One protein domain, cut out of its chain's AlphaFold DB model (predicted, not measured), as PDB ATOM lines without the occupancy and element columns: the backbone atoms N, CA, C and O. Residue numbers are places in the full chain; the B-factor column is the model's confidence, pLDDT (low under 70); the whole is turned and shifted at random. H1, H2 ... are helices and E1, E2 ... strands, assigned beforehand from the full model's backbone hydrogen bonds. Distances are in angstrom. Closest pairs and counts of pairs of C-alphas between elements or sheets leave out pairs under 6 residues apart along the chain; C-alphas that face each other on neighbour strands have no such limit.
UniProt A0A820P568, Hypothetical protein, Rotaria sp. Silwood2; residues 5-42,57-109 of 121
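Overview. This is residues 5 to 42 and 57 to 109 of the 121 residues of the protein "Hypothetical protein" of Rotaria sp. Silwood2 (UniProt A0A820P568). A small antiparallel sheet, order E1 E3 E2, has H2 packed along one face, H1 side by side with H2, and H3 along E2 on the opposite face. The printed part has 91 residues, three named helices and three named strands, in the order H1 E1 H2 E2 E3 H3. Its class is mixed; it is compact, with a radius of gyration of the C-alphas of 13.6 A and spans of 43 by 32 by 18 A.

Arrangement. H1, residues 5 to 14, touches H2, residues 66 to 74, at a shallow tilt of 6 degrees, the same way; their closest C-alphas, Leu 6 and Leu 69, are 6.0 A apart. E1, residues 21 to 25, is antiparallel to E3, residues 90 to 95, with N 91 and O 24 within hydrogen-bond range at 2.8 A. E2, residues 78 to 82, forms a hairpin with E3; N 79 and O 94 are within hydrogen-bond range at 2.7 A. H2 is over E3, at a height over the sheet of 8.6 A. H3, residues 96 to 107, is over E3 and E2 on the opposite face, at 9.4 A. Each O i to N i+4 pair is within hydrogen-bond range in H1 and H2, and 7 of 8 in H3.

Along the chain. H1 begins at C-alpha 5 (30.257, -36.099, -30.551). E3 measures 17.0 A and H3 16.1 A from first to last C-alpha; H3 ends at C-alpha 107 (1.856, -42.979, -25.367).

Size, cuts and confidence. The C-alphas farthest apart, Thr 42 and Ala 108, are 44.1 A apart. Residues 43 to 56 are cut out, and C-alphas 42 and 57 are 21.8 A apart. Of the links printed whole, none is long. pLDDT is under 70 at residues 57 to 60, 82 to 93 and 95 to 109.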
ATOM      1  N   ASP A   5      31.145 -34.937 -30.431       85.81
ATOM      2  CA  ASP A   5      30.257 -36.099 -30.551       85.81
ATOM      3  C   ASP A   5      29.363 -36.006 -31.787       85.81
ATOM      4  O   ASP A   5      29.249 -36.964 -32.551       85.81
ATOM      5  N   LEU A   6      28.824 -34.816 -32.068       91.88
ATOM      6  CA  LEU A   6      28.028 -34.565 -33.267       91.88
ATOM      7  C   LEU A   6      28.790 -34.900 -34.557       91.88
ATOM      8  O   LEU A   6      28.229 -35.525 -35.459       91.88
ATOM      9  N   TRP A   7      30.062 -34.512 -34.658       91.62
ATOM     10  CA  TRP A   7      30.876 -34.732 -35.855       91.62
ATOM     11  C   TRP A   7      31.283 -36.194 -36.009       91.62
ATOM     12  O   TRP A   7      31.296 -36.716 -37.128       91.62
ATOM     13  N   ILE A   8      31.546 -36.879 -34.897       90.88
ATOM     14  CA  ILE A   8      31.813 -38.319 -34.885       90.88
ATOM     15  C   ILE A   8      30.559 -39.082 -35.326       90.88
ATOM     16  O   ILE A   8      30.630 -39.884 -36.259       90.88
ATOM     17  N   ILE A   9      29.398 -38.784 -34.735       92.06
ATOM     18  CA  ILE A   9      28.116 -39.408 -35.095       92.06
ATOM     19  C   ILE A   9      27.799 -39.161 -36.566       92.06
ATOM     20  O   ILE A   9      27.492 -40.108 -37.293       92.06
ATOM     21  N   ARG A  10      27.938 -37.917 -37.037       94.00
ATOM     22  CA  ARG A  10      27.761 -37.574 -38.452       94.00
ATOM     23  C   ARG A  10      28.658 -38.438 -39.336       94.00
ATOM     24  O   ARG A  10      28.162 -39.011 -40.299       94.00
ATOM     25  N   SER A  11      29.936 -38.570 -38.994       94.19
ATOM     26  CA  SER A  11      30.907 -39.341 -39.780       94.19
ATOM     27  C   SER A  11      30.567 -40.834 -39.821       94.19
ATOM     28  O   SER A  11      30.575 -41.441 -40.891       94.19
ATOM     29  N   ILE A  12      30.197 -41.423 -38.679       94.25
ATOM     30  CA  ILE A  12      29.778 -42.829 -38.569       94.25
ATOM     31  C   ILE A  12      28.544 -43.099 -39.443       94.25
ATOM     32  O   ILE A  12      28.505 -44.076 -40.199       94.25
ATOM     33  N   LEU A  13      27.538 -42.223 -39.369       94.94
ATOM     34  CA  LEU A  13      26.314 -42.354 -40.157       94.94
ATOM     35  C   LEU A  13      26.566 -42.086 -41.652       94.94
ATOM     36  O   LEU A  13      26.032 -42.795 -42.508       94.94
ATOM     37  N   GLN A  14      27.429 -41.139 -42.007       95.12
ATOM     38  CA  GLN A  14      27.807 -40.901 -43.403       95.12
ATOM     39  C   GLN A  14      28.583 -42.077 -44.008       95.12
ATOM     40  O   GLN A  14      28.347 -42.425 -45.162       95.12
ATOM     41  N   ALA A  15      29.429 -42.752 -43.223       96.81
ATOM     42  CA  ALA A  15      30.153 -43.955 -43.643       96.81
ATOM     43  C   ALA A  15      29.243 -45.179 -43.889       96.81
ATOM     44  O   ALA A  15      29.708 -46.214 -44.358       96.81
ATOM     45  N   GLY A  16      27.947 -45.081 -43.577       94.31
ATOM     46  CA  GLY A  16      26.967 -46.140 -43.829       94.31
ATOM     47  C   GLY A  16      26.735 -47.085 -42.650       94.31
ATOM     48  O   GLY A  16      25.845 -47.931 -42.734       94.31
ATOM     49  N   TYR A  17      27.447 -46.926 -41.528       94.81
ATOM     50  CA  TYR A  17      27.122 -47.676 -40.314       94.81
ATOM     51  C   TYR A  17      25.755 -47.232 -39.777       94.81
ATOM     52  O   TYR A  17      25.430 -46.044 -39.751       94.81
ATOM     53  N   ARG A  18      24.912 -48.191 -39.386       91.06
ATOM     54  CA  ARG A  18      23.536 -47.937 -38.931       91.06
ATOM     55  C   ARG A  18      23.296 -48.611 -37.578       91.06
ATOM     56  O   ARG A  18      22.716 -49.699 -37.545       91.06
ATOM     57  N   PRO A  19      23.735 -47.988 -36.465       89.69
ATOM     58  CA  PRO A  19      23.402 -48.466 -35.127       89.69
ATOM     59  C   PRO A  19      21.882 -48.575 -34.957       89.69
ATOM     60  O   PRO A  19      21.135 -47.773 -35.519       89.69
ATOM     61  N   ARG A  20      21.396 -49.545 -34.178       86.81
ATOM     62  CA  ARG A  20      19.952 -49.650 -33.875       86.81
ATOM     63  C   ARG A  20      19.490 -48.543 -32.925       86.81
ATOM     64  O   ARG A  20      18.390 -48.019 -33.086       86.81
ATOM     65  N   ILE A  21      20.352 -48.214 -31.966       83.44
ATOM     66  CA  ILE A  21      20.160 -47.221 -30.912       83.44
ATOM     67  C   ILE A  21      21.406 -46.342 -30.896       83.44
ATOM     68  O   ILE A  21      22.518 -46.855 -31.031       83.44
ATOM     69  N   ILE A  22      21.220 -45.034 -30.746       85.94
ATOM     70  CA  ILE A  22      22.312 -44.088 -30.524       85.94
ATOM     71  C   ILE A  22      22.011 -43.346 -29.230       85.94
ATOM     72  O   ILE A  22      20.939 -42.753 -29.091       85.94
ATOM     73  N   THR A  23      22.966 -43.375 -28.308       85.88
ATOM     74  CA  THR A  23      22.992 -42.524 -27.123       85.88
ATOM     75  C   THR A  23      24.220 -41.629 -27.193       85.88
ATOM     76  O   THR A  23      25.277 -42.051 -27.662       85.88
ATOM     77  N   THR A  24      24.074 -40.370 -26.800       85.06
ATOM     78  CA  THR A  24      25.173 -39.394 -26.830       85.06
ATOM     79  C   THR A  24      24.872 -38.242 -25.895       85.06
ATOM     80  O   THR A  24      23.700 -37.903 -25.690       85.06
ATOM     81  N   GLU A  25      25.925 -37.649 -25.347       81.62
ATOM     82  CA  GLU A  25      25.811 -36.452 -24.538       81.62
ATOM     83  C   GLU A  25      25.380 -35.255 -25.404       81.62
ATOM     84  O   GLU A  25      25.778 -35.099 -26.559       81.62
ATOM     85  N   PHE A  26      24.544 -34.389 -24.848       84.44
ATOM     86  CA  PHE A  26      24.263 -33.060 -25.363       84.44
ATOM     87  C   PHE A  26      24.550 -32.044 -24.267       84.44
ATOM     88  O   PHE A  26      24.501 -32.344 -23.082       84.44
ATOM     89  N   ASN A  27      24.797 -30.801 -24.634       83.00
ATOM     90  CA  ASN A  27      24.957 -29.750 -23.654       83.00
ATOM     91  C   ASN A  27      23.588 -29.172 -23.265       83.00
ATOM     92  O   ASN A  27      22.925 -28.517 -24.073       83.00
ATOM     93  N   SER A  28      23.187 -29.403 -22.014       81.44
ATOM     94  CA  SER A  28      21.924 -28.930 -21.433       81.44
ATOM     95  C   SER A  28      21.882 -27.433 -21.118       81.44
ATOM     96  O   SER A  28      20.814 -26.917 -20.799       81.44
ATOM     97  N   ASN A  29      23.002 -26.718 -21.256       81.19
ATOM     98  CA  ASN A  29      23.030 -25.256 -21.175       81.19
ATOM     99  C   ASN A  29      22.485 -24.591 -22.447       81.19
ATOM    100  O   ASN A  29      22.139 -23.411 -22.411       81.19
ATOM    101  N   TYR A  30      22.396 -25.319 -23.567       82.81
ATOM    102  CA  TYR A  30      21.686 -24.841 -24.751       82.81
ATOM    103  C   TYR A  30      20.184 -25.064 -24.600       82.81
ATOM    104  O   TYR A  30      19.744 -26.073 -24.042       82.81
ATOM    105  N   HIS A  31      19.381 -24.154 -25.153       84.81
ATOM    106  CA  HIS A  31      17.945 -24.366 -25.188       84.81
ATOM    107  C   HIS A  31      17.631 -25.589 -26.065       84.81
ATOM    108  O   HIS A  31      18.294 -25.843 -27.071       84.81
ATOM    109  N   ILE A  32      16.597 -26.360 -25.715       80.12
ATOM    110  CA  ILE A  32      16.273 -27.628 -26.400       80.12
ATOM    111  C   ILE A  32      16.013 -27.451 -27.907       80.12
ATOM    112  O   ILE A  32      16.233 -28.362 -28.705       80.12
ATOM    113  N   THR A  33      15.551 -26.264 -28.303       81.94
ATOM    114  CA  THR A  33      15.269 -25.903 -29.697       81.94
ATOM    115  C   THR A  33      16.490 -25.390 -30.452       81.94
ATOM    116  O   THR A  33      16.418 -25.261 -31.674       81.94
ATOM    117  N   ASP A  34      17.583 -25.076 -29.760       87.44
ATOM    118  CA  ASP A  34      18.792 -24.569 -30.393       87.44
ATOM    119  C   ASP A  34      19.445 -25.672 -31.222       87.44
ATOM    120  O   ASP A  34      19.462 -26.845 -30.841       87.44
ATOM    121  N   ALA A  35      20.037 -25.289 -32.348       91.19
ATOM    122  CA  ALA A  35      20.823 -26.163 -33.212       91.19
ATOM    123  C   ALA A  35      22.268 -25.655 -33.261       91.19
ATOM    124  O   ALA A  35      22.733 -25.146 -34.278       91.19
ATOM    125  N   LEU A  36      22.951 -25.746 -32.120       89.50
ATOM    126  CA  LEU A  36      24.297 -25.224 -31.919       89.50
ATOM    127  C   LEU A  36      25.276 -26.372 -31.692       89.50
ATOM    128  O   LEU A  36      24.956 -27.375 -31.060       89.50
ATOM    129  N   THR A  37      26.483 -26.224 -32.217       89.06
ATOM    130  CA  THR A  37      27.590 -27.155 -32.000       89.06
ATOM    131  C   THR A  37      28.906 -26.414 -32.171       89.06
ATOM    132  O   THR A  37      28.943 -25.311 -32.723       89.06
ATOM    133  N   LEU A  38      29.996 -27.026 -31.718       84.31
ATOM    134  CA  LEU A  38      31.335 -26.550 -32.037       84.31
ATOM    135  C   LEU A  38      31.610 -26.612 -33.540       84.31
ATOM    136  O   LEU A  38      31.013 -27.415 -34.259       84.31
ATOM    137  N   LEU A  39      32.545 -25.768 -33.982       83.06
ATOM    138  CA  LEU A  39      33.020 -25.682 -35.363       83.06
ATOM    139  C   LEU A  39      33.329 -27.063 -35.955       83.06
ATOM    140  O   LEU A  39      33.859 -27.940 -35.274       83.06
ATOM    141  N   ASP A  40      32.996 -27.233 -37.237       82.88
ATOM    142  CA  ASP A  40      33.341 -28.439 -37.990       82.88
ATOM    143  C   ASP A  40      34.875 -28.561 -38.054       82.88
ATOM    144  O   ASP A  40      35.533 -27.643 -38.556       82.88
ATOM    145  N   PRO A  41      35.464 -29.665 -37.554       78.88
ATOM    146  CA  PRO A  41      36.915 -29.825 -37.483       78.88
ATOM    147  C   PRO A  41      37.575 -29.945 -38.863       78.88
ATOM    148  O   PRO A  41      38.798 -29.877 -38.959       78.88
ATOM    149  N   THR A  42      36.798 -30.132 -39.935       81.44
ATOM    150  CA  THR A  42      37.304 -30.140 -41.318       81.44
ATOM    151  C   THR A  42      37.475 -28.737 -41.898       81.44
ATOM    152  O   THR A  42      38.106 -28.571 -42.946       81.44
ATOM    153  N   PHE A  57      36.867 -21.836 -20.963       63.66
ATOM    154  CA  PHE A  57      35.495 -22.318 -21.078       63.66
ATOM    155  C   PHE A  57      34.543 -21.277 -20.480       63.66
ATOM    156  O   PHE A  57      34.071 -21.405 -19.350       63.66
ATOM    157  N   GLN A  58      34.292 -20.205 -21.226       57.81
ATOM    158  CA  GLN A  58      33.353 -19.167 -20.826       57.81
ATOM    159  C   GLN A  58      31.923 -19.740 -20.882       57.81
ATOM    160  O   GLN A  58      31.432 -20.136 -21.936       57.81
ATOM    161  N   GLN A  59      31.265 -19.792 -19.719       60.16
ATOM    162  CA  GLN A  59      29.824 -20.044 -19.552       60.16
ATOM    163  C   GLN A  59      29.269 -21.381 -20.069       60.16
ATOM    164  O   GLN A  59      28.218 -21.413 -20.702       60.16
ATOM    165  N   CYS A  60      29.935 -22.499 -19.766       67.56
ATOM    166  CA  CYS A  60      29.409 -23.855 -19.996       67.56
ATOM    167  C   CYS A  60      28.969 -24.161 -21.447       67.56
ATOM    168  O   CYS A  60      28.347 -25.191 -21.680       67.56
ATOM    169  N   ALA A  61      29.301 -23.315 -22.428       71.81
ATOM    170  CA  ALA A  61      28.891 -23.427 -23.824       71.81
ATOM    171  C   ALA A  61      29.911 -24.262 -24.613       71.81
ATOM    172  O   ALA A  61      30.736 -23.747 -25.369       71.81
ATOM    173  N   TRP A  62      29.900 -25.573 -24.380       79.38
ATOM    174  CA  TRP A  62      30.816 -26.518 -25.015       79.38
ATOM    175  C   TRP A  62      30.091 -27.780 -25.488       79.38
ATOM    176  O   TRP A  62      29.265 -28.325 -24.766       79.38
ATOM    177  N   GLY A  63      30.382 -28.248 -26.699       84.88
ATOM    178  CA  GLY A  63      29.707 -29.404 -27.302       84.88
ATOM    179  C   GLY A  63      28.468 -29.052 -28.120       84.88
ATOM    180  O   GLY A  63      28.359 -27.935 -28.628       84.88
ATOM    181  N   ALA A  64      27.574 -30.025 -28.300       89.25
ATOM    182  CA  ALA A  64      26.426 -29.928 -29.200       89.25
ATOM    183  C   ALA A  64      25.100 -29.827 -28.439       89.25
ATOM    184  O   ALA A  64      24.918 -30.458 -27.400       89.25
ATOM    185  N   SER A  65      24.147 -29.062 -28.965       89.00
ATOM    186  CA  SER A  65      22.776 -29.037 -28.460       89.00
ATOM    187  C   SER A  65      22.007 -30.290 -28.888       89.00
ATOM    188  O   SER A  65      22.296 -30.909 -29.918       89.00
ATOM    189  N   ALA A  66      20.956 -30.632 -28.138       88.38
ATOM    190  CA  ALA A  66      20.053 -31.720 -28.516       88.38
ATOM    191  C   ALA A  66      19.424 -31.482 -29.902       88.38
ATOM    192  O   ALA A  66      19.304 -32.412 -30.700       88.38
ATOM    193  N   GLY A  67      19.085 -30.231 -30.234       89.44
ATOM    194  CA  GLY A  67      18.553 -29.882 -31.551       89.44
ATOM    195  C   GLY A  67      19.544 -30.128 -32.693       89.44
ATOM    196  O   GLY A  67      19.130 -30.604 -33.750       89.44
ATOM    197  N   ALA A  68      20.845 -29.894 -32.486       91.75
ATOM    198  CA  ALA A  68      21.865 -30.168 -33.498       91.75
ATOM    199  C   ALA A  68      22.024 -31.680 -33.748       91.75
ATOM    200  O   ALA A  68      22.053 -32.127 -34.898       91.75
ATOM    201  N   LEU A  69      22.042 -32.478 -32.677       91.19
ATOM    202  CA  LEU A  69      22.084 -33.943 -32.756       91.19
ATOM    203  C   LEU A  69      20.844 -34.514 -33.452       91.19
ATOM    204  O   LEU A  69      20.965 -35.391 -34.310       91.19
ATOM    205  N   ARG A  70      19.657 -33.969 -33.146       90.62
ATOM    206  CA  ARG A  70      18.393 -34.342 -33.793       90.62
ATOM    207  C   ARG A  70      18.463 -34.168 -35.305       90.62
ATOM    208  O   ARG A  70      18.136 -35.105 -36.024       90.62
ATOM    209  N   ILE A  71      18.938 -33.017 -35.780       93.25
ATOM    210  CA  ILE A  71      19.050 -32.731 -37.220       93.25
ATOM    211  C   ILE A  71      19.945 -33.768 -37.915       93.25
ATOM    212  O   ILE A  71      19.568 -34.321 -38.953       93.25
ATOM    213  N   VAL A  72      21.111 -34.078 -37.338       93.62
ATOM    214  CA  VAL A  72      22.031 -35.078 -37.906       93.62
ATOM    215  C   VAL A  72      21.387 -36.464 -37.935       93.62
ATOM    216  O   VAL A  72      21.429 -37.134 -38.970       93.62
ATOM    217  N   ALA A  73      20.759 -36.889 -36.843       91.56
ATOM    218  CA  ALA A  73      20.147 -38.208 -36.746       91.56
ATOM    219  C   ALA A  73      18.936 -38.364 -37.685       91.56
ATOM    220  O   ALA A  73      18.849 -39.346 -38.432       91.56
ATOM    221  N   GLU A  74      18.037 -37.378 -37.718       92.12
ATOM    222  CA  GLU A  74      16.849 -37.379 -38.579       92.12
ATOM    223  C   GLU A  74      17.221 -37.378 -40.065       92.12
ATOM    224  O   GLU A  74      16.610 -38.111 -40.846       92.12
ATOM    225  N   SER A  75      18.298 -36.681 -40.453       94.81
ATOM    226  CA  SER A  75      18.813 -36.732 -41.833       94.81
ATOM    227  C   SER A  75      19.278 -38.131 -42.277       94.81
ATOM    228  O   SER A  75      19.413 -38.384 -43.473       94.81
ATOM    229  N   HIS A  76      19.467 -39.062 -41.335       94.38
ATOM    230  CA  HIS A  76      19.849 -40.455 -41.589       94.38
ATOM    231  C   HIS A  76      18.743 -41.462 -41.227       94.38
ATOM    232  O   HIS A  76      19.008 -42.665 -41.139       94.38
ATOM    233  N   GLY A  77      17.499 -41.004 -41.047       92.00
ATOM    234  CA  GLY A  77      16.342 -41.872 -40.811       92.00
ATOM    235  C   GLY A  77      16.166 -42.326 -39.361       92.00
ATOM    236  O   GLY A  77      15.494 -43.333 -39.113       92.00
ATOM    237  N   TYR A  78      16.734 -41.601 -38.400       89.88
ATOM    238  CA  TYR A  78      16.468 -41.792 -36.974       89.88
ATOM    239  C   TYR A  78      15.385 -40.829 -36.480       89.88
ATOM    240  O   TYR A  78      15.079 -39.828 -37.114       89.88
ATOM    241  N   THR A  79      14.801 -41.139 -35.333       88.06
ATOM    242  CA  THR A  79      13.877 -40.289 -34.588       88.06
ATOM    243  C   THR A  79      14.429 -40.140 -33.178       88.06
ATOM    244  O   THR A  79      14.777 -41.134 -32.533       88.06
ATOM    245  N   MET A  80      14.525 -38.904 -32.700       83.31
ATOM    246  CA  MET A  80      14.881 -38.625 -31.311       83.31
ATOM    247  C   MET A  80      13.651 -38.840 -30.430       83.31
ATOM    248  O   MET A  80      12.592 -38.286 -30.715       83.31
ATOM    249  N   LEU A  81      13.776 -39.671 -29.394       76.38
ATOM    250  CA  LEU A  81      12.623 -40.095 -28.592       76.38
ATOM    251  C   LEU A  81      12.487 -39.363 -27.266       76.38
ATOM    252  O   LEU A  81      11.369 -39.096 -26.839       76.38
ATOM    253  N   ASN A  82      13.600 -39.079 -26.593       67.56
ATOM    254  CA  ASN A  82      13.559 -38.410 -25.303       67.56
ATOM    255  C   ASN A  82      14.873 -37.689 -24.996       67.56
ATOM    256  O   ASN A  82      15.948 -38.104 -25.445       67.56
ATOM    257  N   VAL A  83      14.756 -36.641 -24.185       60.94
ATOM    258  CA  VAL A  83      15.863 -35.903 -23.580       60.94
ATOM    259  C   VAL A  83      15.573 -35.832 -22.073       60.94
ATOM    260  O   VAL A  83      14.853 -34.932 -21.641       60.94
ATOM    261  N   PRO A  84      16.012 -36.820 -21.267       53.62
ATOM    262  CA  PRO A  84      15.745 -36.834 -19.834       53.62
ATOM    263  C   PRO A  84      16.295 -35.571 -19.156       53.62
ATOM    264  O   PRO A  84      17.449 -35.195 -19.331       53.62
ATOM    265  N   VAL A  85      15.452 -34.922 -18.350       45.97
ATOM    266  CA  VAL A  85      15.719 -33.622 -17.700       45.97
ATOM    267  C   VAL A  85      16.575 -33.747 -16.423       45.97
ATOM    268  O   VAL A  85      16.613 -32.836 -15.601       45.97
ATOM    269  N   VAL A  86      17.244 -34.883 -16.205       40.69
ATOM    270  CA  VAL A  86      17.952 -35.189 -14.952       40.69
ATOM    271  C   VAL A  86      19.451 -35.193 -15.207       40.69
ATOM    272  O   VAL A  86      19.938 -36.230 -15.619       40.69
ATOM    273  N   PHE A  87      20.125 -34.053 -14.973       37.09
ATOM    274  CA  PHE A  87      21.570 -33.773 -14.739       37.09
ATOM    275  C   PHE A  87      22.685 -34.600 -15.436       37.09
ATOM    276  O   PHE A  87      23.864 -34.319 -15.244       37.09
ATOM    277  N   VAL A  88      22.342 -35.560 -16.283       43.28
ATOM    278  CA  VAL A  88      23.181 -36.388 -17.132       43.28
ATOM    279  C   VAL A  88      22.575 -36.222 -18.514       43.28
ATOM    280  O   VAL A  88      21.526 -36.777 -18.847       43.28
ATOM    281  N   SER A  89      23.184 -35.332 -19.278       52.28
ATOM    282  CA  SER A  89      22.614 -34.772 -20.491       52.28
ATOM    283  C   SER A  89      22.750 -35.755 -21.656       52.28
ATOM    284  O   SER A  89      23.476 -35.488 -22.595       52.28
ATOM    285  N   ASN A  90      22.086 -36.910 -21.618       54.38
ATOM    286  CA  ASN A  90      22.138 -37.888 -22.708       54.38
ATOM    287  C   ASN A  90      20.872 -37.814 -23.565       54.38
ATOM    288  O   ASN A  90      19.763 -37.838 -23.042       54.38
ATOM    289  N   THR A  91      21.018 -37.767 -24.887       53.81
ATOM    290  CA  THR A  91      19.908 -37.972 -25.830       53.81
ATOM    291  C   THR A  91      19.849 -39.425 -26.270       53.81
ATOM    292  O   THR A  91      20.867 -40.119 -26.296       53.81
ATOM    293  N   CYS A  92      18.655 -39.882 -26.651       65.25
ATOM    294  CA  CYS A  92      18.486 -41.192 -27.260       65.25
ATOM    295  C   CYS A  92      17.709 -41.140 -28.576       65.25
ATOM    296  O   CYS A  92      16.656 -40.499 -28.687       65.25
ATOM    297  N   MET A  93      18.238 -41.844 -29.574       69.69
ATOM    298  CA  MET A  93      17.735 -41.856 -30.942       69.69
ATOM    299  C   MET A  93      17.554 -43.294 -31.428       69.69
ATOM    300  O   MET A  93      18.462 -44.122 -31.315       69.69
ATOM    301  N   LEU A  94      16.385 -43.575 -32.007       71.00
ATOM    302  CA  LEU A  94      16.035 -44.875 -32.582       71.00
ATOM    303  C   LEU A  94      15.755 -44.756 -34.072       71.00
ATOM    304  O   LEU A  94      15.339 -43.711 -34.560       71.00
ATOM    305  N   LYS A  95      15.939 -45.845 -34.812       67.50
ATOM    306  CA  LYS A  95      15.575 -45.894 -36.231       67.50
ATOM    307  C   LYS A  95      14.063 -45.674 -36.415       67.50
ATOM    308  O   LYS A  95      13.264 -46.247 -35.677       67.50
ATOM    309  N   SER A  96      13.666 -44.867 -37.403       66.44
ATOM    310  CA  SER A  96      12.285 -44.358 -37.544       66.44
ATOM    311  C   SER A  96      11.205 -45.445 -37.685       66.44
ATOM    312  O   SER A  96      10.083 -45.284 -37.209       66.44
ATOM    313  N   ASP A  97      11.532 -46.567 -38.329       65.75
ATOM    314  CA  ASP A  97      10.650 -47.734 -38.484       65.75
ATOM    315  C   ASP A  97      10.338 -48.419 -37.140       65.75
ATOM    316  O   ASP A  97       9.225 -48.904 -36.930       65.75
ATOM    317  N   LYS A  98      11.295 -48.407 -36.209       61.38
ATOM    318  CA  LYS A  98      11.155 -48.920 -34.839       61.38
ATOM    319  C   LYS A  98      10.654 -47.865 -33.854       61.38
ATOM    320  O   LYS A  98       9.934 -48.207 -32.919       61.38
ATOM    321  N   ALA A  99      10.955 -46.593 -34.101       58.22
ATOM    322  CA  ALA A  99      10.506 -45.469 -33.287       58.22
ATOM    323  C   ALA A  99       8.979 -45.383 -33.225       58.22
ATOM    324  O   ALA A  99       8.441 -45.211 -32.144       58.22
ATOM    325  N   LYS A 100       8.264 -45.595 -34.341       57.09
ATOM    326  CA  LYS A 100       6.786 -45.577 -34.356       57.09
ATOM    327  C   LYS A 100       6.151 -46.657 -33.476       57.09
ATOM    328  O   LYS A 100       5.143 -46.400 -32.830       57.09
ATOM    329  N   GLN A 101       6.739 -47.856 -33.452       58.78
ATOM    330  CA  GLN A 101       6.259 -48.956 -32.609       58.78
ATOM    331  C   GLN A 101       6.483 -48.646 -31.130       58.78
ATOM    332  O   GLN A 101       5.606 -48.909 -30.316       58.78
ATOM    333  N   LEU A 102       7.628 -48.046 -30.791       59.59
ATOM    334  CA  LEU A 102       7.929 -47.668 -29.415       59.59
ATOM    335  C   LEU A 102       7.138 -46.430 -28.964       59.59
ATOM    336  O   LEU A 102       6.653 -46.424 -27.842       59.59
ATOM    337  N   LEU A 103       6.928 -45.430 -29.829       56.44
ATOM    338  CA  LEU A 103       6.115 -44.244 -29.525       56.44
ATOM    339  C   LEU A 103       4.678 -44.641 -29.157       56.44
ATOM    340  O   LEU A 103       4.151 -44.169 -28.159       56.44
ATOM    341  N   ALA A 104       4.095 -45.589 -29.900       53.34
ATOM    342  CA  ALA A 104       2.772 -46.138 -29.607       53.34
ATOM    343  C   ALA A 104       2.706 -46.865 -28.248       53.34
ATOM    344  O   ALA A 104       1.666 -46.866 -27.594       53.34
ATOM    345  N   VAL A 105       3.813 -47.468 -27.798       53.69
ATOM    346  CA  VAL A 105       3.915 -48.099 -26.469       53.69
ATOM    347  C   VAL A 105       4.123 -47.047 -25.369       53.69
ATOM    348  O   VAL A 105       3.574 -47.183 -24.277       53.69
ATOM    349  N   LEU A 106       4.874 -45.981 -25.654       52.12
ATOM    350  CA  LEU A 106       5.154 -44.878 -24.727       52.12
ATOM    351  C   LEU A 106       3.910 -44.020 -24.456       52.12
ATOM    352  O   LEU A 106       3.606 -43.735 -23.298       52.12
ATOM    353  N   GLU A 107       3.144 -43.682 -25.496       51.59
ATOM    354  CA  GLU A 107       1.856 -42.979 -25.367       51.59
ATOM    355  C   GLU A 107       0.845 -43.789 -24.537       51.59
ATOM    356  O   GLU A 107       0.031 -43.216 -23.814       51.59
ATOM    357  N   ALA A 108       0.936 -45.122 -24.573       49.91
ATOM    358  CA  ALA A 108       0.076 -46.019 -23.806       49.91
ATOM    359  C   ALA A 108       0.498 -46.205 -22.333       49.91
ATOM    360  O   ALA A 108      -0.296 -46.724 -21.549       49.91
ATOM    361  N   THR A 109       1.719 -45.820 -21.934       45.06
ATOM    362  CA  THR A 109       2.281 -46.178 -20.612       45.06
ATOM    363  C   THR A 109       2.502 -45.016 -19.641       45.06
ATOM    364  O   THR A 109       2.873 -45.276 -18.500       45.06
TER     365      THR A 109